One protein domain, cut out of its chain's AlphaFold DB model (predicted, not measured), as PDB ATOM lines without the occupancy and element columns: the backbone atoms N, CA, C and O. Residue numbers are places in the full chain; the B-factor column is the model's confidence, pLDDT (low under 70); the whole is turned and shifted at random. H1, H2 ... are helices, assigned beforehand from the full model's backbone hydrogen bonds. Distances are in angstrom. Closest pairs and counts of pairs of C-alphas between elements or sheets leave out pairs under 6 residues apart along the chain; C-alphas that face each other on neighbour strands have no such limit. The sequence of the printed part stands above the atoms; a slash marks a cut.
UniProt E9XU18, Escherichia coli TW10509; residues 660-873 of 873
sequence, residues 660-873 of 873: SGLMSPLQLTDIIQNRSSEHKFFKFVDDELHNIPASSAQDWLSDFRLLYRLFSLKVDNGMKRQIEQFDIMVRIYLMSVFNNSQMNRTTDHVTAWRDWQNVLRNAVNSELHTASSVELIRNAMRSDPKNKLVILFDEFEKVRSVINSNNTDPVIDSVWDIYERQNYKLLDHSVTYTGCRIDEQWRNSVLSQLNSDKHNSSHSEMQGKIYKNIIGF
ATOM      1  N   SER A 660     122.765 107.574  80.101       70.25
ATOM      2  CA  SER A 660     122.838 106.337  80.885       70.25
ATOM      3  C   SER A 660     123.899 106.509  81.959       70.25
ATOM      4  O   SER A 660     125.072 106.547  81.625       70.25
ATOM      5  N   GLY A 661     123.518 106.642  83.229       75.50
ATOM      6  CA  GLY A 661     124.475 106.807  84.330       75.50
ATOM      7  C   GLY A 661     125.398 105.591  84.544       75.50
ATOM      8  O   GLY A 661     126.054 105.075  83.642       75.50
ATOM      9  N   LEU A 662     125.491 105.090  85.777       81.19
ATOM     10  CA  LEU A 662     126.319 103.911  86.056       81.19
ATOM     11  C   LEU A 662     125.670 102.626  85.521       81.19
ATOM     12  O   LEU A 662     124.573 102.260  85.931       81.19
ATOM     13  N   MET A 663     126.391 101.906  84.662       83.31
ATOM     14  CA  MET A 663     126.010 100.586  84.167       83.31
ATOM     15  C   MET A 663     126.567  99.473  85.063       83.31
ATOM     16  O   MET A 663     127.687  99.550  85.570       83.31
ATOM     17  N   SER A 664     125.797  98.400  85.227       84.25
ATOM     18  CA  SER A 664     126.269  97.160  85.848       84.25
ATOM     19  C   SER A 664     127.222  96.389  84.916       84.25
ATOM     20  O   SER A 664     127.131  96.522  83.692       84.25
ATOM     21  N   PRO A 665     128.089  95.501  85.449       83.38
ATOM     22  CA  PRO A 665     128.941  94.642  84.621       83.38
ATOM     23  C   PRO A 665     128.158  93.812  83.594       83.38
ATOM     24  O   PRO A 665     128.632  93.609  82.482       83.38
ATOM     25  N   LEU A 666     126.939  93.381  83.943       83.38
ATOM     26  CA  LEU A 666     126.026  92.683  83.032       83.38
ATOM     27  C   LEU A 666     125.617  93.576  81.853       83.38
ATOM     28  O   LEU A 666     125.802  93.178  80.704       83.38
ATOM     29  N   GLN A 667     125.171  94.806  82.123       82.81
ATOM     30  CA  GLN A 667     124.799  95.772  81.081       82.81
ATOM     31  C   GLN A 667     125.983  96.140  80.171       82.81
ATOM     32  O   GLN A 667     125.799  96.295  78.966       82.81
ATOM     33  N   LEU A 668     127.205  96.230  80.714       83.12
ATOM     34  CA  LEU A 668     128.423  96.418  79.914       83.12
ATOM     35  C   LEU A 668     128.699  95.205  79.014       83.12
ATOM     36  O   LEU A 668     128.998  95.361  77.831       83.12
ATOM     37  N   THR A 669     128.558  93.981  79.533       82.94
ATOM     38  CA  THR A 669     128.741  92.769  78.719       82.94
ATOM     39  C   THR A 669     127.657  92.585  77.654       82.94
ATOM     40  O   THR A 669     127.957  92.058  76.580       82.94
ATOM     41  N   ASP A 670     126.431  93.057  77.895       82.69
ATOM     42  CA  ASP A 670     125.320  92.982  76.937       82.69
ATOM     43  C   ASP A 670     125.571  93.812  75.668       82.69
ATOM     44  O   ASP A 670     125.097  93.425  74.594       82.69
ATOM     45  N   ILE A 671     126.376  94.883  75.755       81.62
ATOM     46  CA  ILE A 671     126.833  95.665  74.591       81.62
ATOM     47  C   ILE A 671     127.633  94.779  73.623       81.62
ATOM     48  O   ILE A 671     127.430  94.845  72.415       81.62
ATOM     49  N   ILE A 672     128.502  93.899  74.135       76.31
ATOM     50  CA  ILE A 672     129.330  93.011  73.296       76.31
ATOM     51  C   ILE A 672     128.555  91.763  72.838       76.31
ATOM     52  O   ILE A 672     128.862  91.185  71.795       76.31
ATOM     53  N   GLN A 673     127.582  91.291  73.623       72.75
ATOM     54  CA  GLN A 673     126.897  90.012  73.383       72.75
ATOM     55  C   GLN A 673     125.683  90.102  72.437       72.75
ATOM     56  O   GLN A 673     124.908  89.147  72.379       72.75
ATOM     57  N   ASN A 674     125.508  91.205  71.696       69.75
ATOM     58  CA  ASN A 674     124.308  91.486  70.889       69.75
ATOM     59  C   ASN A 674     123.014  91.373  71.722       69.75
ATOM     60  O   ASN A 674     122.004  90.838  71.272       69.75
ATOM     61  N   ARG A 675     123.050  91.830  72.979       78.31
ATOM     62  CA  ARG A 675     121.899  91.820  73.903       78.31
ATOM     63  C   ARG A 675     121.478  93.222  74.340       78.31
ATOM     64  O   ARG A 675     120.581  93.352  75.172       78.31
ATOM     65  N   SER A 676     122.090  94.253  73.760       82.75
ATOM     66  CA  SER A 676     121.750  95.649  74.008       82.75
ATOM     67  C   SER A 676     120.309  95.970  73.603       82.75
ATOM     68  O   SER A 676     119.734  95.339  72.712       82.75
ATOM     69  N   SER A 677     119.719  96.973  74.252       86.00
ATOM     70  CA  SER A 677     118.374  97.456  73.923       86.00
ATOM     71  C   SER A 677     118.263  97.937  72.472       86.00
ATOM     72  O   SER A 677     117.256  97.680  71.824       86.00
ATOM     73  N   GLU A 678     119.319  98.545  71.924       87.38
ATOM     74  CA  GLU A 678     119.410  98.926  70.507       87.38
ATOM     75  C   GLU A 678     119.292  97.707  69.589       87.38
ATOM     76  O   GLU A 678     118.533  97.722  68.624       87.38
ATOM     77  N   HIS A 679     120.005  96.623  69.910       85.56
ATOM     78  CA  HIS A 679     119.917  95.394  69.132       85.56
ATOM     79  C   HIS A 679     118.527  94.755  69.242       85.56
ATOM     80  O   HIS A 679     117.991  94.303  68.234       85.56
ATOM     81  N   LYS A 680     117.912  94.752  70.435       88.75
ATOM     82  CA  LYS A 680     116.533  94.266  70.627       88.75
ATOM     83  C   LYS A 680     115.525  95.062  69.792       88.75
ATOM     84  O   LYS A 680     114.652  94.454  69.183       88.75
ATOM     85  N   PHE A 681     115.670  96.386  69.733       91.75
ATOM     86  CA  PHE A 681     114.820  97.263  68.928       91.75
ATOM     87  C   PHE A 681     114.949  96.985  67.429       91.75
ATOM     88  O   PHE A 681     113.949  96.760  66.756       91.75
ATOM     89  N   PHE A 682     116.170  96.929  66.893       91.06
ATOM     90  CA  PHE A 682     116.352  96.651  65.465       91.06
ATOM     91  C   PHE A 682     115.998  95.223  65.083       91.06
ATOM     92  O   PHE A 682     115.486  95.000  63.990       91.06
ATOM     93  N   LYS A 683     116.193  94.271  65.997       90.06
ATOM     94  CA  LYS A 683     115.667  92.922  65.828       90.06
ATOM     95  C   LYS A 683     114.146  92.934  65.712       90.06
ATOM     96  O   LYS A 683     113.626  92.293  64.815       90.06
ATOM     97  N   PHE A 684     113.451  93.679  66.571       92.69
ATOM     98  CA  PHE A 684     112.003  93.855  66.458       92.69
ATOM     99  C   PHE A 684     111.614  94.453  65.096       92.69
ATOM    100  O   PHE A 684     110.754  93.899  64.424       92.69
ATOM    101  N   VAL A 685     112.281  95.519  64.641       93.12
ATOM    102  CA  VAL A 685     112.006  96.124  63.323       93.12
ATOM    103  C   VAL A 685     112.222  95.126  62.175       93.12
ATOM    104  O   VAL A 685     111.387  95.053  61.272       93.12
ATOM    105  N   ASP A 686     113.312  94.351  62.198       90.50
ATOM    106  CA  ASP A 686     113.581  93.330  61.177       90.50
ATOM    107  C   ASP A 686     112.558  92.192  61.228       90.50
ATOM    108  O   ASP A 686     111.984  91.871  60.192       90.50
ATOM    109  N   ASP A 687     112.280  91.637  62.412       90.62
ATOM    110  CA  ASP A 687     111.315  90.546  62.617       90.62
ATOM    111  C   ASP A 687     109.915  90.951  62.116       90.62
ATOM    112  O   ASP A 687     109.235  90.169  61.447       90.62
ATOM    113  N   GLU A 688     109.508  92.195  62.376       93.25
ATOM    114  CA  GLU A 688     108.234  92.752  61.931       93.25
ATOM    115  C   GLU A 688     108.182  92.930  60.410       93.25
ATOM    116  O   GLU A 688     107.244  92.472  59.757       93.25
ATOM    117  N   LEU A 689     109.189  93.567  59.813       91.88
ATOM    118  CA  LEU A 689     109.179  93.898  58.386       91.88
ATOM    119  C   LEU A 689     109.722  92.776  57.497       91.88
ATOM    120  O   LEU A 689     109.751  92.932  56.275       91.88
ATOM    121  N   HIS A 690     110.146  91.642  58.058       86.69
ATOM    122  CA  HIS A 690     110.809  90.551  57.337       86.69
ATOM    123  C   HIS A 690     109.993  89.994  56.165       86.69
ATOM    124  O   HIS A 690     110.545  89.602  55.136       86.69
ATOM    125  N   ASN A 691     108.671  89.941  56.324       87.31
ATOM    126  CA  ASN A 691     107.757  89.332  55.364       87.31
ATOM    127  C   ASN A 691     107.570  90.151  54.075       87.31
ATOM    128  O   ASN A 691     107.052  89.608  53.100       87.31
ATOM    129  N   ILE A 692     107.988  91.422  54.054       86.44
ATOM    130  CA  ILE A 692     107.891  92.288  52.872       86.44
ATOM    131  C   ILE A 692     108.969  91.868  51.855       86.44
ATOM    132  O   ILE A 692     110.167  91.965  52.157       86.44
ATOM    133  N   PRO A 693     108.606  91.390  50.652       82.75
ATOM    134  CA  PRO A 693     109.586  90.949  49.668       82.75
ATOM    135  C   PRO A 693     110.458  92.113  49.183       82.75
ATOM    136  O   PRO A 693     110.038  93.264  49.162       82.75
ATOM    137  N   ALA A 694     111.680  91.812  48.733       76.38
ATOM    138  CA  ALA A 694     112.614  92.833  48.246       76.38
ATOM    139  C   ALA A 694     112.074  93.647  47.051       76.38
ATOM    140  O   ALA A 694     112.538  94.752  46.814       76.38
ATOM    141  N   SER A 695     111.092  93.119  46.313       78.50
ATOM    142  CA  SER A 695     110.439  93.814  45.199       78.50
ATOM    143  C   SER A 695     109.442  94.897  45.623       78.50
ATOM    144  O   SER A 695     109.137  95.756  44.806       78.50
ATOM    145  N   SER A 696     108.893  94.834  46.844       83.25
ATOM    146  CA  SER A 696     107.972  95.847  47.397       83.25
ATOM    147  C   SER A 696     108.574  96.630  48.568       83.25
ATOM    148  O   SER A 696     107.906  97.474  49.167       83.25
ATOM    149  N   ALA A 697     109.840  96.364  48.899       85.88
ATOM    150  CA  ALA A 697     110.581  97.106  49.904       85.88
ATOM    151  C   ALA A 697     110.992  98.480  49.357       85.88
ATOM    152  O   ALA A 697     111.563  98.573  48.272       85.88
ATOM    153  N   GLN A 698     110.735  99.530  50.133       87.12
ATOM    154  CA  GLN A 698     111.287 100.862  49.905       87.12
ATOM    155  C   GLN A 698     112.815 100.843  50.084       87.12
ATOM    156  O   GLN A 698     113.365  99.962  50.760       87.12
ATOM    157  N   ASP A 699     113.500 101.831  49.508       83.62
ATOM    158  CA  ASP A 699     114.968 101.901  49.490       83.62
ATOM    159  C   ASP A 699     115.569 101.821  50.908       83.62
ATOM    160  O   ASP A 699     116.421 100.968  51.173       83.62
ATOM    161  N   TRP A 700     115.023 102.586  51.865       87.62
ATOM    162  CA  TRP A 700     115.481 102.575  53.261       87.62
ATOM    163  C   TRP A 700     115.368 101.200  53.930       87.62
ATOM    164  O   TRP A 700     116.210 100.844  54.748       87.62
ATOM    165  N   LEU A 701     114.346 100.397  53.608       87.94
ATOM    166  CA  LEU A 701     114.162  99.082  54.227       87.94
ATOM    167  C   LEU A 701     115.212  98.093  53.711       87.94
ATOM    168  O   LEU A 701     115.710  97.249  54.461       87.94
ATOM    169  N   SER A 702     115.564  98.201  52.431       83.06
ATOM    170  CA  SER A 702     116.634  97.403  51.830       83.06
ATOM    171  C   SER A 702     117.988  97.734  52.458       83.06
ATOM    172  O   SER A 702     118.720  96.820  52.856       83.06
ATOM    173  N   ASP A 703     118.273  99.022  52.635       80.81
ATOM    174  CA  ASP A 703     119.494  99.501  53.284       80.81
ATOM    175  C   ASP A 703     119.534  99.125  54.770       80.81
ATOM    176  O   ASP A 703     120.544  98.608  55.256       80.81
ATOM    177  N   PHE A 704     118.413  99.271  55.482       86.25
ATOM    178  CA  PHE A 704     118.268  98.844  56.872       86.25
ATOM    179  C   PHE A 704     118.549  97.349  57.037       86.25
ATOM    180  O   PHE A 704     119.297  96.966  57.930       86.25
ATOM    181  N   ARG A 705     118.003  96.485  56.174       84.94
ATOM    182  CA  ARG A 705     118.240  95.030  56.239       84.94
ATOM    183  C   ARG A 705     119.703  94.676  56.022       84.94
ATOM    184  O   ARG A 705     120.220  93.768  56.674       84.94
ATOM    185  N   LEU A 706     120.374  95.364  55.101       76.38
ATOM    186  CA  LEU A 706     121.803  95.175  54.863       76.38
ATOM    187  C   LEU A 706     122.599  95.576  56.106       76.38
ATOM    188  O   LEU A 706     123.416  94.790  56.589       76.38
ATOM    189  N   LEU A 707     122.304  96.753  56.655       79.44
ATOM    190  CA  LEU A 707     122.898  97.252  57.887       79.44
ATOM    191  C   LEU A 707     122.660  96.290  59.050       79.44
ATOM    192  O   LEU A 707     123.620  95.810  59.645       79.44
ATOM    193  N   TYR A 708     121.412  95.935  59.348       83.12
ATOM    194  CA  TYR A 708     121.063  95.027  60.437       83.12
ATOM    195  C   TYR A 708     121.755  93.667  60.298       83.12
ATOM    196  O   TYR A 708     122.273  93.143  61.283       83.12
ATOM    197  N   ARG A 709     121.871  93.113  59.083       77.38
ATOM    198  CA  ARG A 709     122.639  91.878  58.847       77.38
ATOM    199  C   ARG A 709     124.113  92.043  59.207       77.38
ATOM    200  O   ARG A 709     124.645  91.169  59.890       77.38
ATOM    201  N   LEU A 710     124.747  93.154  58.821       73.44
ATOM    202  CA  LEU A 710     126.117  93.475  59.243       73.44
ATOM    203  C   LEU A 710     126.198  93.579  60.773       73.44
ATOM    204  O   LEU A 710     127.042  92.925  61.385       73.44
ATOM    205  N   PHE A 711     125.269  94.308  61.393       70.81
ATOM    206  CA  PHE A 711     125.186  94.493  62.843       70.81
ATOM    207  C   PHE A 711     124.930  93.189  63.621       70.81
ATOM    208  O   PHE A 711     125.415  93.028  64.741       70.81
ATOM    209  N   SER A 712     124.190  92.242  63.043       68.81
ATOM    210  CA  SER A 712     123.812  90.969  63.673       68.81
ATOM    211  C   SER A 712     124.912  89.904  63.651       68.81
ATOM    212  O   SER A 712     124.799  88.895  64.354       68.81
ATOM    213  N   LEU A 713     125.985  90.120  62.880       65.69
ATOM    214  CA  LEU A 713     127.111  89.197  62.782       65.69
ATOM    215  C   LEU A 713     127.719  88.917  64.158       65.69
ATOM    216  O   LEU A 713     128.291  89.793  64.809       65.69
ATOM    217  N   LYS A 714     127.612  87.662  64.597       58.22
ATOM    218  CA  LYS A 714     128.188  87.214  65.860       58.22
ATOM    219  C   LYS A 714     129.691  87.010  65.693       58.22
ATOM    220  O   LYS A 714     130.148  86.256  64.837       58.22
ATOM    221  N   VAL A 715     130.483  87.624  66.565       53.75
ATOM    222  CA  VAL A 715     131.925  87.362  66.630       53.75
ATOM    223  C   VAL A 715     132.163  86.047  67.390       53.75
ATOM    224  O   VAL A 715     132.448  86.060  68.588       53.75
ATOM    225  N   ASP A 716     132.006  84.904  66.710       51.16
ATOM    226  CA  ASP A 716     132.430  83.581  67.199       51.16
ATOM    227  C   ASP A 716     133.914  83.321  66.828       51.16
ATOM    228  O   ASP A 716     134.385  83.670  65.741       51.16
ATOM    229  N   ASN A 717     134.681  82.689  67.723       46.25
ATOM    230  CA  ASN A 717     136.082  82.322  67.473       46.25
ATOM    231  C   ASN A 717     136.163  80.966  66.730       46.25
ATOM    232  O   ASN A 717     135.838  79.939  67.319       46.25
ATOM    233  N   GLY A 718     136.619  80.929  65.464       54.56
ATOM    234  CA  GLY A 718     136.964  79.681  64.739       54.56
ATOM    235  C   GLY A 718     136.429  79.565  63.298       54.56
ATOM    236  O   GLY A 718     135.892  80.530  62.766       54.56
ATOM    237  N   MET A 719     136.546  78.377  62.666       49.81
ATOM    238  CA  MET A 719     136.108  78.090  61.273       49.81
ATOM    239  C   MET A 719     134.658  78.508  60.970       49.81
ATOM    240  O   MET A 719     134.346  78.880  59.843       49.81
ATOM    241  N   LYS A 720     133.780  78.509  61.980       51.09
ATOM    242  CA  LYS A 720     132.396  78.995  61.875       51.09
ATOM    243  C   LYS A 720     132.321  80.451  61.381       51.09
ATOM    244  O   LYS A 720     131.505  80.762  60.524       51.09
ATOM    245  N   ARG A 721     133.271  81.291  61.809       56.94
ATOM    246  CA  ARG A 721     133.447  82.679  61.353       56.94
ATOM    247  C   ARG A 721     133.769  82.775  59.858       56.94
ATOM    248  O   ARG A 721     133.342  83.725  59.219       56.94
ATOM    249  N   GLN A 722     134.523  81.824  59.297       57.78
ATOM    250  CA  GLN A 722     134.861  81.799  57.864       57.78
ATOM    251  C   GLN A 722     133.695  81.284  57.005       57.78
ATOM    252  O   GLN A 722     133.500  81.757  55.890       57.78
ATOM    253  N   ILE A 723     132.896  80.352  57.535       55.69
ATOM    254  CA  ILE A 723     131.712  79.807  56.856       55.69
ATOM    255  C   ILE A 723     130.594  80.856  56.782       55.69
ATOM    256  O   ILE A 723     130.044  81.072  55.708       55.69
ATOM    257  N   GLU A 724     130.313  81.561  57.882       57.06
ATOM    258  CA  GLU A 724     129.335  82.662  57.902       57.06
ATOM    259  C   GLU A 724     129.774  83.825  56.990       57.06
ATOM    260  O   GLU A 724     128.952  84.408  56.288       57.06
ATOM    261  N   GLN A 725     131.082  84.113  56.916       58.38
ATOM    262  CA  GLN A 725     131.640  85.081  55.961       58.38
ATOM    263  C   GLN A 725     131.399  84.678  54.508       58.38
ATOM    264  O   GLN A 725     131.044  85.528  53.693       58.38
ATOM    265  N   PHE A 726     131.610  83.403  54.178       57.72
ATOM    266  CA  PHE A 726     131.407  82.905  52.824       57.72
ATOM    267  C   PHE A 726     129.922  82.904  52.443       57.72
ATOM    268  O   PHE A 726     129.584  83.371  51.360       57.72
ATOM    269  N   ASP A 727     129.030  82.464  53.337       60.50
ATOM    270  CA  ASP A 727     127.578  82.484  53.104       60.50
ATOM    271  C   ASP A 727     127.060  83.910  52.865       60.50
ATOM    272  O   ASP A 727     126.379  84.166  51.872       60.50
ATOM    273  N   ILE A 728     127.463  84.869  53.702       59.59
ATOM    274  CA  ILE A 728     127.059  86.274  53.551       59.59
ATOM    275  C   ILE A 728     127.627  86.871  52.265       59.59
ATOM    276  O   ILE A 728     126.900  87.537  51.532       59.59
ATOM    277  N   MET A 729     128.893  86.593  51.943       59.00
ATOM    278  CA  MET A 729     129.520  87.058  50.705       59.00
ATOM    279  C   MET A 729     128.804  86.508  49.466       59.00
ATOM    280  O   MET A 729     128.531  87.268  48.539       59.00
ATOM    281  N   VAL A 730     128.441  85.222  49.463       56.28
ATOM    282  CA  VAL A 730     127.721  84.573  48.356       56.28
ATOM    283  C   VAL A 730     126.288  85.088  48.240       56.28
ATOM    284  O   VAL A 730     125.847  85.379  47.131       56.28
ATOM    285  N   ARG A 731     125.555  85.251  49.347       57.66
ATOM    286  CA  ARG A 731     124.175  85.772  49.324       57.66
ATOM    287  C   ARG A 731     124.117  87.222  48.864       57.66
ATOM    288  O   ARG A 731     123.268  87.559  48.045       57.66
ATOM    289  N   ILE A 732     125.031  88.060  49.350       54.75
ATOM    290  CA  ILE A 732     125.150  89.457  48.926       54.75
ATOM    291  C   ILE A 732     125.548  89.512  47.442       54.75
ATOM    292  O   ILE A 732     124.898  90.213  46.676       54.75
ATOM    293  N   TYR A 733     126.519  88.706  46.997       54.12
ATOM    294  CA  TYR A 733     126.887  88.601  45.578       54.12
ATOM    295  C   TYR A 733     125.716  88.148  44.688       54.12
ATOM    296  O   TYR A 733     125.480  88.718  43.629       54.12
ATOM    297  N   LEU A 734     124.938  87.149  45.110       52.94
ATOM    298  CA  LEU A 734     123.750  86.722  44.369       52.94
ATOM    299  C   LEU A 734     122.690  87.833  44.332       52.94
ATOM    300  O   LEU A 734     122.141  88.100  43.269       52.94
ATOM    301  N   MET A 735     122.436  88.531  45.444       52.47
ATOM    302  CA  MET A 735     121.492  89.658  45.466       52.47
ATOM    303  C   MET A 735     121.937  90.815  44.557       52.47
ATOM    304  O   MET A 735     121.087  91.398  43.887       52.47
ATOM    305  N   SER A 736     123.235  91.129  44.467       54.50
ATOM    306  CA  SER A 736     123.724  92.206  43.590       54.50
ATOM    307  C   SER A 736     123.634  91.868  42.106       54.50
ATOM    308  O   SER A 736     123.254  92.726  41.311       54.50
ATOM    309  N   VAL A 737     123.922  90.616  41.733       53.06
ATOM    310  CA  VAL A 737     123.821  90.130  40.346       53.06
ATOM    311  C   VAL A 737     122.390  90.245  39.811       53.06
ATOM    312  O   VAL A 737     122.207  90.490  38.621       53.06
ATOM    313  N   PHE A 738     121.379  90.099  40.674       50.41
ATOM    314  CA  PHE A 738     119.972  90.157  40.268       50.41
ATOM    315  C   PHE A 738     119.308  91.534  40.456       50.41
ATOM    316  O   PHE A 738     118.438  91.867  39.653       50.41
ATOM    317  N   ASN A 739     119.716  92.350  41.441       50.97
ATOM    318  CA  ASN A 739     119.079  93.651  41.731       50.97
ATOM    319  C   ASN A 739     119.794  94.876  41.135       50.97
ATOM    320  O   ASN A 739     119.328  95.994  41.333       50.97
ATOM    321  N   ASN A 740     120.898  94.699  40.398       44.94
ATOM    322  CA  ASN A 740     121.612  95.784  39.705       44.94
ATOM    323  C   ASN A 740     122.017  96.967  40.620       44.94
ATOM    324  O   ASN A 740     122.221  98.087  40.150       44.94
ATOM    325  N   SER A 741     122.134  96.731  41.930       45.91
ATOM    326  CA  SER A 741     122.627  97.711  42.896       45.91
ATOM    327  C   SER A 741     124.159  97.757  42.856       45.91
ATOM    328  O   SER A 741     124.816  96.736  42.637       45.91
ATOM    329  N   GLN A 742     124.745  98.949  43.032       48.34
ATOM    330  CA  GLN A 742     126.196  99.210  42.993       48.34
ATOM    331  C   GLN A 742     126.937  98.539  44.166       48.34
ATOM    332  O   GLN A 742     127.459  99.184  45.070       48.34
ATOM    333  N   MET A 743     127.016  97.214  44.148       43.34
ATOM    334  CA  MET A 743     127.518  96.391  45.245       43.34
ATOM    335  C   MET A 743     128.940  95.875  44.968       43.34
ATOM    336  O   MET A 743     129.247  94.708  45.191       43.34
ATOM    337  N   ASN A 744     129.826  96.756  44.488       43.78
ATOM    338  CA  ASN A 744     131.265  96.478  44.328       43.78
ATOM    339  C   ASN A 744     132.085  96.723  45.620       43.78
ATOM    340  O   ASN A 744     133.295  96.528  45.608       43.78
ATOM    341  N   ARG A 745     131.464  97.155  46.732       51.34
ATOM    342  CA  ARG A 745     132.149  97.681  47.942       51.34
ATOM    343  C   ARG A 745     132.115  96.766  49.187       51.34
ATOM    344  O   ARG A 745     132.460  97.175  50.291       51.34
ATOM    345  N   THR A 746     131.691  95.512  49.045       56.81
ATOM    346  CA  THR A 746     131.272  94.656  50.177       56.81
ATOM    347  C   THR A 746     132.405  94.183  51.097       56.81
ATOM    348  O   THR A 746     132.176  94.006  52.292       56.81
ATOM    349  N   THR A 747     133.631  93.998  50.593       61.28
ATOM    350  CA  THR A 747     134.774  93.601  51.440       61.28
ATOM    351  C   THR A 747     135.206  94.732  52.375       61.28
ATOM    352  O   THR A 747     135.458  94.485  53.557       61.28
ATOM    353  N   ASP A 748     135.210  95.971  51.884       67.81
ATOM    354  CA  ASP A 748     135.614  97.151  52.655       67.81
ATOM    355  C   ASP A 748     134.582  97.486  53.745       67.81
ATOM    356  O   ASP A 748     134.946  97.791  54.877       67.81
ATOM    357  N   HIS A 749     133.282  97.313  53.470       73.62
ATOM    358  CA  HIS A 749     132.228  97.489  54.482       73.62
ATOM    359  C   HIS A 749     132.322  96.472  55.633       73.62
ATOM    360  O   HIS A 749     132.225  96.840  56.802       73.62
ATOM    361  N   VAL A 750     132.537  95.185  55.321       69.31
ATOM    362  CA  VAL A 750     132.630  94.116  56.337       69.31
ATOM    363  C   VAL A 750     133.909  94.231  57.171       69.31
ATOM    364  O   VAL A 750     133.918  93.845  58.344       69.31
ATOM    365  N   THR A 751     135.002  94.724  56.582       75.12
ATOM    366  CA  THR A 751     136.265  94.955  57.299       75.12
ATOM    367  C   THR A 751     136.167  96.172  58.209       75.12
ATOM    368  O   THR A 751     136.406  96.016  59.403       75.12
ATOM    369  N   ALA A 752     135.683  97.311  57.705       79.88
ATOM    370  CA  ALA A 752     135.466  98.511  58.511       79.88
ATOM    371  C   ALA A 752     134.553  98.223  59.719       79.88
ATOM    372  O   ALA A 752     134.919  98.492  60.862       79.88
ATOM    373  N   TRP A 753     133.402  97.573  59.494       80.12
ATOM    374  CA  TRP A 753     132.476  97.178  60.564       80.12
ATOM    375  C   TRP A 753     133.145  96.338  61.664       80.12
ATOM    376  O   TRP A 753     132.948  96.547  62.864       80.12
ATOM    377  N   ARG A 754     133.966  95.371  61.251       75.69
ATOM    378  CA  ARG A 754     134.687  94.478  62.160       75.69
ATOM    379  C   ARG A 754     135.725  95.225  62.988       75.69
ATOM    380  O   ARG A 754     135.893  94.900  64.164       75.69
ATOM    381  N   ASP A 755     136.443  96.155  62.376       82.88
ATOM    382  CA  ASP A 755     137.486  96.918  63.051       82.88
ATOM    383  C   ASP A 755     136.875  97.776  64.162       82.88
ATOM    384  O   ASP A 755     137.330  97.695  65.308       82.88
ATOM    385  N   TRP A 756     135.741  98.429  63.891       86.75
ATOM    386  CA  TRP A 756     134.963  99.106  64.928       86.75
ATOM    387  C   TRP A 756     134.480  98.156  66.036       86.75
ATOM    388  O   TRP A 756     134.690  98.440  67.214       86.75
ATOM    389  N   GLN A 757     133.911  96.986  65.711       82.75
ATOM    390  CA  GLN A 757     133.466  96.028  66.741       82.75
ATOM    391  C   GLN A 757     134.612  95.536  67.644       82.75
ATOM    392  O   GLN A 757     134.417  95.313  68.845       82.75
ATOM    393  N   ASN A 758     135.814  95.351  67.089       83.69
ATOM    394  CA  ASN A 758     136.996  94.986  67.871       83.69
ATOM    395  C   ASN A 758     137.387  96.112  68.835       83.69
ATOM    396  O   ASN A 758     137.712  95.844  69.995       83.69
ATOM    397  N   VAL A 759     137.329  97.362  68.375       87.31
ATOM    398  CA  VAL A 759     137.597  98.546  69.196       87.31
ATOM    399  C   VAL A 759     136.548  98.707  70.295       87.31
ATOM    400  O   VAL A 759     136.927  98.878  71.454       87.31
ATOM    401  N   LEU A 760     135.261  98.526  69.986       86.62
ATOM    402  CA  LEU A 760     134.172  98.529  70.968       86.62
ATOM    403  C   LEU A 760     134.403  97.482  72.060       86.62
ATOM    404  O   LEU A 760     134.379  97.801  73.247       86.62
ATOM    405  N   ARG A 761     134.709  96.234  71.682       84.50
ATOM    406  CA  ARG A 761     135.027  95.170  72.647       84.50
ATOM    407  C   ARG A 761     136.227  95.534  73.521       84.50
ATOM    408  O   ARG A 761     136.210  95.273  74.721       84.50
ATOM    409  N   ASN A 762     137.267  96.121  72.935       84.81
ATOM    410  CA  ASN A 762     138.459  96.536  73.669       84.81
ATOM    411  C   ASN A 762     138.171  97.669  74.662       84.81
ATOM    412  O   ASN A 762     138.747  97.648  75.752       84.81
ATOM    413  N   ALA A 763     137.298  98.614  74.300       86.25
ATOM    414  CA  ALA A 763     136.845  99.701  75.162       86.25
ATOM    415  C   ALA A 763     135.992  99.173  76.327       86.25
ATOM    416  O   ALA A 763     136.315  99.425  77.487       86.25
ATOM    417  N   VAL A 764     134.988  98.336  76.044       85.88
ATOM    418  CA  VAL A 764     134.141  97.703  77.072       85.88
ATOM    419  C   VAL A 764     134.972  96.841  78.029       85.88
ATOM    420  O   VAL A 764     134.812  96.933  79.243       85.88
ATOM    421  N   ASN A 765     135.910  96.036  77.515       84.12
ATOM    422  CA  ASN A 765     136.791  95.221  78.357       84.12
ATOM    423  C   ASN A 765     137.676  96.070  79.279       84.12
ATOM    424  O   ASN A 765     137.995  95.628  80.379       84.12
ATOM    425  N   SER A 766     138.087  97.271  78.858       81.75
ATOM    426  CA  SER A 766     138.794  98.188  79.759       81.75
ATOM    427  C   SER A 766     137.886  98.866  80.779       81.75
ATOM    428  O   SER A 766     138.347  99.119  81.886       81.75
ATOM    429  N   GLU A 767     136.619  99.111  80.459       80.62
ATOM    430  CA  GLU A 767     135.651  99.662  81.420       80.62
ATOM    431  C   GLU A 767     135.218  98.636  82.478       80.62
ATOM    432  O   GLU A 767     134.959  98.987  83.624       80.62
ATOM    433  N   LEU A 768     135.245  97.337  82.157       79.62
ATOM    434  CA  LEU A 768     135.027  96.268  83.144       79.62
ATOM    435  C   LEU A 768     136.096  96.244  84.254       79.62
ATOM    436  O   LEU A 768     135.861  95.698  85.335       79.62
ATOM    437  N   HIS A 769     137.268  96.833  84.011       74.94
ATOM    438  CA  HIS A 769     138.321  96.992  85.005       74.94
ATOM    439  C   HIS A 769     138.246  98.402  85.620       74.94
ATOM    440  O   HIS A 769     138.679  99.391  85.038       74.94
ATOM    441  N   THR A 770     137.747  98.492  86.852       60.50
ATOM    442  CA  THR A 770     137.468  99.749  87.579       60.50
ATOM    443  C   THR A 770     138.643 100.731  87.685       60.50
ATOM    444  O   THR A 770     138.450 101.944  87.699       60.50
ATOM    445  N   ALA A 771     139.882 100.236  87.752       61.97
ATOM    446  CA  ALA A 771     141.073 101.086  87.802       61.97
ATOM    447  C   ALA A 771     141.395 101.763  86.453       61.97
ATOM    448  O   ALA A 771     142.044 102.810  86.444       61.97
ATOM    449  N   SER A 772     140.951 101.199  85.325       66.69
ATOM    450  CA  SER A 772     141.223 101.750  83.992       66.69
ATOM    451  C   SER A 772     140.229 102.814  83.538       66.69
ATOM    452  O   SER A 772     140.643 103.679  82.776       66.69
ATOM    453  N   SER A 773     138.987 102.836  84.029       73.06
ATOM    454  CA  SER A 773     137.982 103.851  83.654       73.06
ATOM    455  C   SER A 773     138.440 105.286  83.956       73.06
ATOM    456  O   SER A 773     138.333 106.183  83.121       73.06
ATOM    457  N   VAL A 774     139.052 105.498  85.128       76.44
ATOM    458  CA  VAL A 774     139.586 106.812  85.539       76.44
ATOM    459  C   VAL A 774     140.769 107.239  84.666       76.44
ATOM    460  O   VAL A 774     140.903 108.412  84.316       76.44
ATOM    461  N   GLU A 775     141.637 106.293  84.300       77.06
ATOM    462  CA  GLU A 775     142.787 106.547  83.427       77.06
ATOM    463  C   GLU A 775     142.347 106.832  81.985       77.06
ATOM    464  O   GLU A 775     142.918 107.698  81.321       77.06
ATOM    465  N   LEU A 776     141.283 106.172  81.517       78.88
ATOM    466  CA  LEU A 776     140.674 106.427  80.214       78.88
ATOM    467  C   LEU A 776     140.120 107.851  80.126       78.88
ATOM    468  O   LEU A 776     140.462 108.564  79.188       78.88
ATOM    469  N   ILE A 777     139.352 108.325  81.105       83.25
ATOM    470  CA  ILE A 777     138.844 109.708  81.073       83.25
ATOM    471  C   ILE A 777     139.976 110.732  81.225       83.25
ATOM    472  O   ILE A 777     140.029 111.718  80.486       83.25
ATOM    473  N   ARG A 778     140.942 110.478  82.115       79.56
ATOM    474  CA  ARG A 778     142.118 111.343  82.293       79.56
ATOM    475  C   ARG A 778     142.918 111.507  80.998       79.56
ATOM    476  O   ARG A 778     143.290 112.626  80.651       79.56
ATOM    477  N   ASN A 779     143.178 110.413  80.286       81.75
ATOM    478  CA  ASN A 779     143.959 110.445  79.049       81.75
ATOM    479  C   ASN A 779     143.152 110.993  77.866       81.75
ATOM    480  O   ASN A 779     143.728 111.652  77.004       81.75
ATOM    481  N   ALA A 780     141.827 110.812  77.858       81.88
ATOM    482  CA  ALA A 780     140.947 111.445  76.876       81.88
ATOM    483  C   ALA A 780     140.967 112.978  77.017       81.88
ATOM    484  O   ALA A 780     141.161 113.678  76.028       81.88
ATOM    485  N   MET A 781     140.895 113.511  78.245       79.38
ATOM    486  CA  MET A 781     141.018 114.960  78.496       79.38
ATOM    487  C   MET A 781     142.382 115.530  78.079       79.38
ATOM    488  O   MET A 781     142.485 116.698  77.713       79.38
ATOM    489  N   ARG A 782     143.437 114.707  78.101       82.00
ATOM    490  CA  ARG A 782     144.781 115.066  77.614       82.00
ATOM    491  C   ARG A 782     144.943 114.917  76.098       82.00
ATOM    492  O   ARG A 782     146.047 115.120  75.602       82.00
ATOM    493  N   SER A 783     143.870 114.588  75.376       76.94
ATOM    494  CA  SER A 783     143.878 114.340  73.929       76.94
ATOM    495  C   SER A 783     144.880 113.255  73.511       76.94
ATOM    496  O   SER A 783     145.536 113.379  72.479       76.94
ATOM    497  N   ASP A 784     145.039 112.197  74.317       80.75
ATOM    498  CA  ASP A 784     145.908 111.071  73.959       80.75
ATOM    499  C   ASP A 784     145.288 110.273  72.793       80.75
ATOM    500  O   ASP A 784     144.238 109.651  72.978       80.75
ATOM    501  N   PRO A 785     145.930 110.216  71.609       73.00
ATOM    502  CA  PRO A 785     145.408 109.475  70.459       73.00
ATOM    503  C   PRO A 785     145.384 107.956  70.681       73.00
ATOM    504  O   PRO A 785     144.757 107.229  69.914       73.00
ATOM    505  N   LYS A 786     146.060 107.439  71.718       79.81
ATOM    506  CA  LYS A 786     146.010 106.018  72.098       79.81
ATOM    507  C   LYS A 786     144.826 105.684  73.005       79.81
ATOM    508  O   LYS A 786     144.675 104.530  73.416       79.81
ATOM    509  N   ASN A 787     144.003 106.672  73.351       84.25
ATOM    510  CA  ASN A 787     142.855 106.473  74.211       84.25
ATOM    511  C   ASN A 787     141.791 105.594  73.539       84.25
ATOM    512  O   ASN A 787     141.331 105.879  72.439       84.25
ATOM    513  N   LYS A 788     141.354 104.537  74.232       84.81
ATOM    514  CA  LYS A 788     140.414 103.555  73.674       84.81
ATOM    515  C   LYS A 788     139.018 104.123  73.395       84.81
ATOM    516  O   LYS A 788     138.376 103.638  72.472       84.81
ATOM    517  N   LEU A 789     138.559 105.116  74.163       83.69
ATOM    518  CA  LEU A 789     137.277 105.784  73.921       83.69
ATOM    519  C   LEU A 789     137.376 106.733  72.722       83.69
ATOM    520  O   LEU A 789     136.481 106.735  71.889       83.69
ATOM    521  N   VAL A 790     138.483 107.467  72.571       85.50
ATOM    522  CA  VAL A 790     138.710 108.331  71.393       85.50
ATOM    523  C   VAL A 790     138.769 107.493  70.110       85.50
ATOM    524  O   VAL A 790     138.038 107.772  69.165       85.50
ATOM    525  N   ILE A 791     139.535 106.393  70.118       87.50
ATOM    526  CA  ILE A 791     139.613 105.457  68.981       87.50
ATOM    527  C   ILE A 791     138.232 104.859  68.658       87.50
ATOM    528  O   ILE A 791     137.928 104.624  67.493       87.50
ATOM    529  N   LEU A 792     137.380 104.621  69.665       88.88
ATOM    530  CA  LEU A 792     136.025 104.105  69.456       88.88
ATOM    531  C   LEU A 792     135.151 105.062  68.637       88.88
ATOM    532  O   LEU A 792     134.492 104.608  67.702       88.88
ATOM    533  N   PHE A 793     135.152 106.354  68.968       89.25
ATOM    534  CA  PHE A 793     134.398 107.359  68.213       89.25
ATOM    535  C   PHE A 793     134.988 107.570  66.810       89.25
ATOM    536  O   PHE A 793     134.238 107.559  65.835       89.25
ATOM    537  N   ASP A 794     136.317 107.649  66.683       88.19
ATOM    538  CA  ASP A 794     136.984 107.810  65.383       88.19
ATOM    539  C   ASP A 794     136.699 106.636  64.430       88.19
ATOM    540  O   ASP A 794     136.421 106.836  63.248       88.19
ATOM    541  N   GLU A 795     136.759 105.396  64.924       88.44
ATOM    542  CA  GLU A 795     136.444 104.212  64.117       88.44
ATOM    543  C   GLU A 795     134.949 104.108  63.799       88.44
ATOM    544  O   GLU A 795     134.591 103.633  62.723       88.44
ATOM    545  N   PHE A 796     134.063 104.592  64.675       89.12
ATOM    546  CA  PHE A 796     132.628 104.634  64.379       89.12
ATOM    547  C   PHE A 796     132.324 105.588  63.220       89.12
ATOM    548  O   PHE A 796     131.638 105.198  62.275       89.12
ATOM    549  N   GLU A 797     132.896 106.794  63.235       87.69
ATOM    550  CA  GLU A 797     132.752 107.777  62.152       87.69
ATOM    551  C   GLU A 797     133.344 107.278  60.827       87.69
ATOM    552  O   GLU A 797     132.761 107.458  59.751       87.69
ATOM    553  N   LYS A 798     134.475 106.563  60.875       86.81
ATOM    554  CA  LYS A 798     135.031 105.889  59.690       86.81
ATOM    555  C   LYS A 798     134.064 104.852  59.127       86.81
ATOM    556  O   LYS A 798     133.834 104.825  57.922       86.81
ATOM    557  N   VAL A 799     133.468 104.014  59.969       85.12
ATOM    558  CA  VAL A 799     132.503 103.001  59.522       85.12
ATOM    559  C   VAL A 799     131.233 103.641  58.967       85.12
ATOM    560  O   VAL A 799     130.789 103.252  57.882       85.12
ATOM    561  N   ARG A 800     130.684 104.646  59.658       86.62
ATOM    562  CA  ARG A 800     129.513 105.412  59.216       86.62
ATOM    563  C   ARG A 800     129.775 106.052  57.856       86.62
ATOM    564  O   ARG A 800     128.984 105.860  56.944       86.62
ATOM    565  N   SER A 801     130.908 106.725  57.666       84.00
ATOM    566  CA  SER A 801     131.256 107.349  56.379       84.00
ATOM    567  C   SER A 801     131.505 106.333  55.260       84.00
ATOM    568  O   SER A 801     131.041 106.537  54.140       84.00
ATOM    569  N   VAL A 802     132.172 105.207  55.538       79.50
ATOM    570  CA  VAL A 802     132.423 104.151  54.542       79.50
ATOM    571  C   VAL A 802     131.115 103.516  54.069       79.50
ATOM    572  O   VAL A 802     130.931 103.336  52.864       79.50
ATOM    573  N   ILE A 803     130.200 103.196  54.986       73.50
ATOM    574  CA  ILE A 803     128.946 102.498  54.672       73.50
ATOM    575  C   ILE A 803     127.857 103.467  54.172       73.50
ATOM    576  O   ILE A 803     127.133 103.125  53.242       73.50
ATOM    577  N   ASN A 804     127.774 104.684  54.717       74.62
ATOM    578  CA  ASN A 804     126.720 105.671  54.430       74.62
ATOM    579  C   ASN A 804     127.105 106.727  53.370       74.62
ATOM    580  O   ASN A 804     126.329 107.642  53.122       74.62
ATOM    581  N   SER A 805     128.283 106.629  52.728       62.25
ATOM    582  CA  SER A 805     128.857 107.671  51.838       62.25
ATOM    583  C   SER A 805     127.946 108.227  50.732       62.25
ATOM    584  O   SER A 805     128.203 109.330  50.253       62.25
ATOM    585  N   ASN A 806     126.908 107.491  50.318       60.62
ATOM    586  CA  ASN A 806     126.008 107.861  49.221       60.62
ATOM    587  C   ASN A 806     124.515 107.894  49.608       60.62
ATOM    588  O   ASN A 806     123.689 108.137  48.730       60.62
ATOM    589  N   ASN A 807     124.148 107.607  50.862       63.34
ATOM    590  CA  ASN A 807     122.743 107.520  51.266       63.34
ATOM    591  C   ASN A 807     122.282 108.845  51.882       63.34
ATOM    592  O   ASN A 807     122.952 109.392  52.752       63.34
ATOM    593  N   THR A 808     121.149 109.366  51.416       64.38
ATOM    594  CA  THR A 808     120.537 110.604  51.927       64.38
ATOM    595  C   THR A 808     119.237 110.340  52.682       64.38
ATOM    596  O   THR A 808     118.508 111.291  52.972       64.38
ATOM    597  N   ASP A 809     118.882 109.076  52.939       81.31
ATOM    598  CA  ASP A 809     117.642 108.770  53.644       81.31
ATOM    599  C   ASP A 809     117.778 109.079  55.150       81.31
ATOM    600  O   ASP A 809     118.592 108.452  55.841       81.31
ATOM    601  N   PRO A 810     116.955 109.994  55.703       86.31
ATOM    602  CA  PRO A 810     117.024 110.383  57.114       86.31
ATOM    603  C   PRO A 810     116.763 109.226  58.092       86.31
ATOM    604  O   PRO A 810     117.070 109.329  59.281       86.31
ATOM    605  N   VAL A 811     116.184 108.119  57.629       89.75
ATOM    606  CA  VAL A 811     115.897 106.938  58.454       89.75
ATOM    607  C   VAL A 811     117.155 106.126  58.676       89.75
ATOM    608  O   VAL A 811     117.381 105.644  59.780       89.75
ATOM    609  N   ILE A 812     117.997 106.007  57.652       88.56
ATOM    610  CA  ILE A 812     119.290 105.339  57.775       88.56
ATOM    611  C   ILE A 812     120.216 106.155  58.673       88.56
ATOM    612  O   ILE A 812     120.883 105.582  59.535       88.56
ATOM    613  N   ASP A 813     120.172 107.484  58.577       88.00
ATOM    614  CA  ASP A 813     120.850 108.355  59.540       88.00
ATOM    615  C   ASP A 813     120.327 108.145  60.968       88.00
ATOM    616  O   ASP A 813     121.119 107.983  61.892       88.00
ATOM    617  N   SER A 814     119.006 108.025  61.138       90.56
ATOM    618  CA  SER A 814     118.384 107.715  62.433       90.56
ATOM    619  C   SER A 814     118.834 106.355  62.992       90.56
ATOM    620  O   SER A 814     119.028 106.208  64.198       90.56
ATOM    621  N   VAL A 815     119.036 105.349  62.131       90.06
ATOM    622  CA  VAL A 815     119.581 104.036  62.524       90.06
ATOM    623  C   VAL A 815     121.011 104.183  63.046       90.06
ATOM    624  O   VAL A 815     121.336 103.618  64.093       90.06
ATOM    625  N   TRP A 816     121.854 104.960  62.358       88.56
ATOM    626  CA  TRP A 816     123.216 105.258  62.809       88.56
ATOM    627  C   TRP A 816     123.235 106.010  64.138       88.56
ATOM    628  O   TRP A 816     123.982 105.607  65.027       88.56
ATOM    629  N   ASP A 817     122.378 107.014  64.316       89.19
ATOM    630  CA  ASP A 817     122.280 107.790  65.560       89.19
ATOM    631  C   ASP A 817     121.905 106.893  66.760       89.19
ATOM    632  O   ASP A 817     122.477 107.000  67.849       89.19
ATOM    633  N   ILE A 818     120.995 105.930  66.563       88.94
ATOM    634  CA  ILE A 818     120.628 104.951  67.602       88.94
ATOM    635  C   ILE A 818     121.809 104.026  67.947       88.94
ATOM    636  O   ILE A 818     121.983 103.680  69.120       88.94
ATOM    637  N   TYR A 819     122.622 103.611  66.969       85.81
ATOM    638  CA  TYR A 819     123.819 102.800  67.228       85.81
ATOM    639  C   TYR A 819     124.943 103.602  67.886       85.81
ATOM    640  O   TYR A 819     125.593 103.087  68.797       85.81
ATOM    641  N   GLU A 820     125.137 104.858  67.488       88.00
ATOM    642  CA  GLU A 820     126.121 105.769  68.077       88.00
ATOM    643  C   GLU A 820     125.888 105.934  69.580       88.00
ATOM    644  O   GLU A 820     126.834 105.994  70.371       88.00
ATOM    645  N   ARG A 821     124.619 105.885  70.005       85.88
ATOM    646  CA  ARG A 821     124.236 105.910  71.419       85.88
ATOM    647  C   ARG A 821     124.920 104.815  72.244       85.88
ATOM    648  O   ARG A 821     125.149 105.027  73.428       85.88
ATOM    649  N   GLN A 822     125.313 103.678  71.663       84.56
ATOM    650  CA  GLN A 822     126.098 102.663  72.383       84.56
ATOM    651  C   GLN A 822     127.475 103.185  72.821       84.56
ATOM    652  O   GLN A 822     127.919 102.867  73.925       84.56
ATOM    653  N   ASN A 823     128.121 104.018  72.000       88.19
ATOM    654  CA  ASN A 823     129.402 104.641  72.338       88.19
ATOM    655  C   ASN A 823     129.212 105.684  73.447       88.19
ATOM    656  O   ASN A 823     129.972 105.706  74.415       88.19
ATOM    657  N   TYR A 824     128.150 106.493  73.357       87.94
ATOM    658  CA  TYR A 824     127.815 107.464  74.402       87.94
ATOM    659  C   TYR A 824     127.444 106.809  75.732       87.94
ATOM    660  O   TYR A 824     127.812 107.340  76.771       87.94
ATOM    661  N   LYS A 825     126.811 105.629  75.732       86.19
ATOM    662  CA  LYS A 825     126.546 104.887  76.977       86.19
ATOM    663  C   LYS A 825     127.828 104.527  77.726       86.19
ATOM    664  O   LYS A 825     127.887 104.636  78.949       86.19
ATOM    665  N   LEU A 826     128.862 104.115  76.990       86.88
ATOM    666  CA  LEU A 826     130.172 103.840  77.576       86.88
ATOM    667  C   LEU A 826     130.815 105.116  78.105       86.88
ATOM    668  O   LEU A 826     131.303 105.114  79.227       86.88
ATOM    669  N   LEU A 827     130.752 106.209  77.343       87.69
ATOM    670  CA  LEU A 827     131.264 107.502  77.791       87.69
ATOM    671  C   LEU A 827     130.561 107.988  79.068       87.69
ATOM    672  O   LEU A 827     131.239 108.358  80.026       87.69
ATOM    673  N   ASP A 828     129.227 107.945  79.107       87.25
ATOM    674  CA  ASP A 828     128.428 108.344  80.268       87.25
ATOM    675  C   ASP A 828     128.799 107.495  81.499       87.25
ATOM    676  O   ASP A 828     128.996 108.035  82.594       87.25
ATOM    677  N   HIS A 829     128.987 106.179  81.320       87.44
ATOM    678  CA  HIS A 829     129.456 105.287  82.380       87.44
ATOM    679  C   HIS A 829     130.838 105.697  82.900       87.44
ATOM    680  O   HIS A 829     131.005 105.883  84.109       87.44
ATOM    681  N   SER A 830     131.815 105.878  82.006       85.62
ATOM    682  CA  SER A 830     133.194 106.237  82.350       85.62
ATOM    683  C   SER A 830     133.272 107.585  83.069       85.62
ATOM    684  O   SER A 830     133.990 107.721  84.067       85.62
ATOM    685  N   VAL A 831     132.524 108.584  82.593       87.31
ATOM    686  CA  VAL A 831     132.459 109.930  83.185       87.31
ATOM    687  C   VAL A 831     131.805 109.872  84.560       87.31
ATOM    688  O   VAL A 831     132.377 110.385  85.524       87.31
ATOM    689  N   THR A 832     130.661 109.195  84.687       87.19
ATOM    690  CA  THR A 832     129.946 109.072  85.967       87.19
ATOM    691  C   THR A 832     130.792 108.313  86.991       87.19
ATOM    692  O   THR A 832     130.946 108.766  88.124       87.19
ATOM    693  N   TYR A 833     131.416 107.201  86.589       86.88
ATOM    694  CA  TYR A 833     132.309 106.420  87.445       86.88
ATOM    695  C   TYR A 833     133.511 107.241  87.917       86.88
ATOM    696  O   TYR A 833     133.831 107.259  89.108       86.88
ATOM    697  N   THR A 834     134.156 107.960  86.995       85.81
ATOM    698  CA  THR A 834     135.296 108.826  87.312       85.81
ATOM    699  C   THR A 834     134.891 109.939  88.273       85.81
ATOM    700  O   THR A 834     135.602 110.177  89.247       85.81
ATOM    701  N   GLY A 835     133.725 110.557  88.065       86.12
ATOM    702  CA  GLY A 835     133.152 111.548  88.976       86.12
ATOM    703  C   GLY A 835     132.934 110.992  90.385       86.12
ATOM    704  O   GLY A 835     133.428 111.571  91.353       86.12
ATOM    705  N   CYS A 836     132.284 109.829  90.513       86.50
ATOM    706  CA  CYS A 836     132.089 109.162  91.806       86.50
ATOM    707  C   CYS A 836     133.417 108.818  92.494       86.50
ATOM    708  O   CYS A 836     133.541 108.949  93.712       86.50
ATOM    709  N   ARG A 837     134.426 108.385  91.727       85.06
ATOM    710  CA  ARG A 837     135.734 108.017  92.279       85.06
ATOM    711  C   ARG A 837     136.529 109.232  92.750       85.06
ATOM    712  O   ARG A 837     137.178 109.149  93.789       85.06
ATOM    713  N   ILE A 838     136.464 110.336  92.010       85.88
ATOM    714  CA  ILE A 838     137.045 111.631  92.387       85.88
ATOM    715  C   ILE A 838     136.397 112.144  93.676       85.88
ATOM    716  O   ILE A 838     137.119 112.534  94.592       85.88
ATOM    717  N   ASP A 839     135.067 112.072  93.789       87.19
ATOM    718  CA  ASP A 839     134.340 112.453  95.007       87.19
ATOM    719  C   ASP A 839     134.751 111.598  96.216       87.19
ATOM    720  O   ASP A 839     135.059 112.116  97.289       87.19
ATOM    721  N   GLU A 840     134.833 110.277  96.046       86.69
ATOM    722  CA  GLU A 840     135.277 109.376  97.108       86.69
ATOM    723  C   GLU A 840     136.734 109.636  97.515       86.69
ATOM    724  O   GLU A 840     137.052 109.644  98.708       86.69
ATOM    725  N   GLN A 841     137.625 109.867  96.545       84.56
ATOM    726  CA  GLN A 841     139.015 110.224  96.819       84.56
ATOM    727  C   GLN A 841     139.095 111.533  97.593       84.56
ATOM    728  O   GLN A 841     139.726 111.540  98.643       84.56
ATOM    729  N   TRP A 842     138.403 112.586  97.153       84.69
ATOM    730  CA  TRP A 842     138.320 113.864  97.862       84.69
ATOM    731  C   TRP A 842     137.783 113.693  99.288       84.69
ATOM    732  O   TRP A 842     138.349 114.212 100.255       84.69
ATOM    733  N   ARG A 843     136.721 112.895  99.450       86.38
ATOM    734  CA  ARG A 843     136.143 112.604 100.763       86.38
ATOM    735  C   ARG A 843     137.142 111.903 101.679       86.38
ATOM    736  O   ARG A 843     137.200 112.226 102.861       86.38
ATOM    737  N   ASN A 844     137.948 110.984 101.159       83.50
ATOM    738  CA  ASN A 844     138.898 110.215 101.958       83.50
ATOM    739  C   ASN A 844     140.230 110.947 102.196       83.50
ATOM    740  O   ASN A 844     140.771 110.848 103.294       83.50
ATOM    741  N   SER A 845     140.765 111.683 101.223       80.88
ATOM    742  CA  SER A 845     142.060 112.371 101.338       80.88
ATOM    743  C   SER A 845     141.951 113.759 101.971       80.88
ATOM    744  O   SER A 845     142.854 114.160 102.705       80.88
ATOM    745  N   VAL A 846     140.846 114.474 101.729       80.25
ATOM    746  CA  VAL A 846     140.644 115.856 102.189       80.25
ATOM    747  C   VAL A 846     139.603 115.922 103.311       80.25
ATOM    748  O   VAL A 846     139.932 116.367 104.411       80.25
ATOM    749  N   LEU A 847     138.367 115.444 103.094       80.00
ATOM    750  CA  LEU A 847     137.275 115.614 104.076       80.00
ATOM    751  C   LEU A 847     137.405 114.729 105.326       80.00
ATOM    752  O   LEU A 847     137.057 115.161 106.422       80.00
ATOM    753  N   SER A 848     137.906 113.498 105.206       76.12
ATOM    754  CA  SER A 848     138.057 112.602 106.362       76.12
ATOM    755  C   SER A 848     139.125 113.113 107.332       76.12
ATOM    756  O   SER A 848     138.928 113.056 108.544       76.12
ATOM    757  N   GLN A 849     140.197 113.701 106.791       70.56
ATOM    758  CA  GLN A 849     141.290 114.312 107.549       70.56
ATOM    759  C   GLN A 849     140.830 115.580 108.282       70.56
ATOM    760  O   GLN A 849     141.284 115.846 109.391       70.56
ATOM    761  N   LEU A 850     139.879 116.329 107.705       68.69
ATOM    762  CA  LEU A 850     139.219 117.459 108.371       68.69
ATOM    763  C   LEU A 850     138.420 117.023 109.611       68.69
ATOM    764  O   LEU A 850     138.359 117.767 110.585       68.69
ATOM    765  N   ASN A 851     137.837 115.820 109.587       67.12
ATOM    766  CA  ASN A 851     136.973 115.306 110.654       67.12
ATOM    767  C   ASN A 851     137.704 114.437 111.700       67.12
ATOM    768  O   ASN A 851     137.136 114.172 112.761       67.12
ATOM    769  N   SER A 852     138.925 113.958 111.428       61.53
ATOM    770  CA  SER A 852     139.640 113.001 112.292       61.53
ATOM    771  C   SER A 852     140.575 113.621 113.339       61.53
ATOM    772  O   SER A 852     140.985 112.917 114.266       61.53
ATOM    773  N   ASP A 853     140.924 114.905 113.229       58.09
ATOM    774  CA  ASP A 853     141.861 115.546 114.162       58.09
ATOM    775  C   ASP A 853     141.179 115.896 115.500       58.09
ATOM    776  O   ASP A 853     140.509 116.916 115.669       58.09
ATOM    777  N   LYS A 854     141.375 115.025 116.499       57.84
ATOM    778  CA  LYS A 854     141.025 115.282 117.905       57.84
ATOM    779  C   LYS A 854     141.915 116.388 118.501       57.84
ATOM    780  O   LYS A 854     143.078 116.150 118.805       57.84
ATOM    781  N   HIS A 855     141.317 117.559 118.722       55.59
ATOM    782  CA  HIS A 855     141.535 118.579 119.771       55.59
ATOM    783  C   HIS A 855     142.941 119.030 120.250       55.59
ATOM    784  O   HIS A 855     142.975 119.890 121.123       55.59
ATOM    785  N   ASN A 856     144.076 118.584 119.697       57.06
ATOM    786  CA  ASN A 856     145.415 118.978 120.193       57.06
ATOM    787  C   ASN A 856     146.398 119.553 119.142       57.06
ATOM    788  O   ASN A 856     147.590 119.652 119.427       57.06
ATOM    789  N   SER A 857     145.946 119.962 117.951       60.50
ATOM    790  CA  SER A 857     146.771 120.660 116.942       60.50
ATOM    791  C   SER A 857     146.458 122.164 116.890       60.50
ATOM    792  O   SER A 857     145.310 122.576 117.061       60.50
ATOM    793  N   SER A 858     147.467 123.015 116.665       68.12
ATOM    794  CA  SER A 858     147.239 124.460 116.511       68.12
ATOM    795  C   SER A 858     146.525 124.766 115.184       68.12
ATOM    796  O   SER A 858     146.749 124.098 114.172       68.12
ATOM    797  N   HIS A 859     145.680 125.804 115.152       67.81
ATOM    798  CA  HIS A 859     144.893 126.164 113.959       67.81
ATOM    799  C   HIS A 859     145.772 126.402 112.709       67.81
ATOM    800  O   HIS A 859     145.377 126.069 111.592       67.81
ATOM    801  N   SER A 860     146.987 126.936 112.891       72.44
ATOM    802  CA  SER A 860     147.948 127.162 111.801       72.44
ATOM    803  C   SER A 860     148.525 125.858 111.240       72.44
ATOM    804  O   SER A 860     148.730 125.746 110.032       72.44
ATOM    805  N   GLU A 861     148.788 124.862 112.087       68.75
ATOM    806  CA  GLU A 861     149.289 123.552 111.652       68.75
ATOM    807  C   GLU A 861     148.199 122.738 110.956       68.75
ATOM    808  O   GLU A 861     148.475 122.054 109.968       68.75
ATOM    809  N   MET A 862     146.957 122.852 111.432       69.31
ATOM    810  CA  MET A 862     145.794 122.235 110.798       69.31
ATOM    811  C   MET A 862     145.572 122.821 109.395       69.31
ATOM    812  O   MET A 862     145.511 122.067 108.425       69.31
ATOM    813  N   GLN A 863     145.567 124.154 109.253       72.62
ATOM    814  CA  GLN A 863     145.482 124.817 107.943       72.62
ATOM    815  C   GLN A 863     146.635 124.427 107.009       72.62
ATOM    816  O   GLN A 863     146.390 124.130 105.843       72.62
ATOM    817  N   GLY A 864     147.875 124.372 107.506       76.19
ATOM    818  CA  GLY A 864     149.032 123.961 106.706       76.19
ATOM    819  C   GLY A 864     148.931 122.521 106.189       76.19
ATOM    820  O   GLY A 864     149.241 122.259 105.026       76.19
ATOM    821  N   LYS A 865     148.448 121.586 107.018       72.00
ATOM    822  CA  LYS A 865     148.206 120.189 106.616       72.00
ATOM    823  C   LYS A 865     147.067 120.065 105.607       72.00
ATOM    824  O   LYS A 865     147.234 119.380 104.603       72.00
ATOM    825  N   ILE A 866     145.948 120.751 105.834       73.56
ATOM    826  CA  ILE A 866     144.799 120.748 104.916       73.56
ATOM    827  C   ILE A 866     145.203 121.327 103.561       73.56
ATOM    828  O   ILE A 866     144.938 120.715 102.532       73.56
ATOM    829  N   TYR A 867     145.903 122.462 103.548       79.00
ATOM    830  CA  TYR A 867     146.378 123.091 102.317       79.00
ATOM    831  C   TYR A 867     147.336 122.174 101.544       79.00
ATOM    832  O   TYR A 867     147.222 122.040 100.329       79.00
ATOM    833  N   LYS A 868     148.225 121.462 102.248       78.56
ATOM    834  CA  LYS A 868     149.108 120.459 101.640       78.56
ATOM    835  C   LYS A 868     148.337 119.264 101.067       78.56
ATOM    836  O   LYS A 868     148.719 118.765 100.014       78.56
ATOM    837  N   ASN A 869     147.263 118.826 101.723       76.88
ATOM    838  CA  ASN A 869     146.409 117.739 101.237       76.88
ATOM    839  C   ASN A 869     145.554 118.166 100.032       76.88
ATOM    840  O   ASN A 869     145.388 117.370  99.118       76.88
ATOM    841  N   ILE A 870     145.067 119.413 100.002       80.12
ATOM    842  CA  ILE A 870     144.342 119.984  98.855       80.12
ATOM    843  C   ILE A 870     145.272 120.167  97.653       80.12
ATOM    844  O   ILE A 870     144.861 119.888  96.541       80.12
ATOM    845  N   ILE A 871     146.515 120.616  97.859       79.38
ATOM    846  CA  ILE A 871     147.513 120.733  96.776       79.38
ATOM    847  C   ILE A 871     147.992 119.360  96.290       79.38
ATOM    848  O   ILE A 871     148.393 119.217  95.139       79.38
ATOM    849  N   GLY A 872     148.041 118.373  97.187       71.94
ATOM    850  CA  GLY A 872     148.484 117.018  96.864       71.94
ATOM    851  C   GLY A 872     147.437 116.164  96.145       71.94
ATOM    852  O   GLY A 872     147.815 115.145  95.565       71.94
ATOM    853  N   PHE A 873     146.163 116.551  96.212       73.00
ATOM    854  CA  PHE A 873     145.063 116.002  95.421       73.00
ATOM    855  C   PHE A 873     145.012 116.699  94.059       73.00
ATOM    856  O   PHE A 873     144.920 115.974  93.041       73.00
TER     857      PHE A 873
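Overview. This is residues 660 to 873 of the 873 residues of a protein of Escherichia coli TW10509 (UniProt E9XU18). A long rod is built along one helix, H8: H5 and H7 pack on its first half in an up-and-down bundle, each running against the one before it, and H9 folds back beside its far end. H1 packs on H5, H3 on H2 and H8, H6 crosses H8, and H4 lies loosely at the end away from H9. The printed part has 214 residues with nine named helices, H1 to H9 in order, and no named strand: all helix. It is loose, with a radius of gyration of the C-alphas of 24.2 A and spans of 88 by 35 by 31 A.

Along the chain. H1, residues 665 to 672, begins at C-alpha 665 (128.941, 94.642, 84.621). H2 is residues 677 to 689, H3 699 to 712, H4 719 to 739, 30.2 A long, and H5 746 to 767, 31.9 A. H6 is residues 770 to 781, H7 788 to 804, and H8 810 to 852, 59.7 A, with a kink of 28 degrees near residue 844. H9, residues 859 to 872, ends at C-alpha 872 (148.484, 117.018, 96.864).

Arrangement. H8 is the hub, touching six helices. H7 and H8 form a hairpin, closest at the C-alphas of Phe 793 and Asn 823, 7.0 A. H5 touches H7, closest C-alphas Trp 756 and Glu 795, 5.4 A. H8 and H9 form another hairpin, closest C-alphas Val 846 and Asn 869, 6.1 A. Every O i to N i+4 pair is within hydrogen-bond range except in H1, 2 of 4, H6, 6 of 8, and H8, 35 of 39.

Size, cuts and confidence. The printed part has no cut and no long link. Residues 712 to 748 and 850 to 859 are among those under 70.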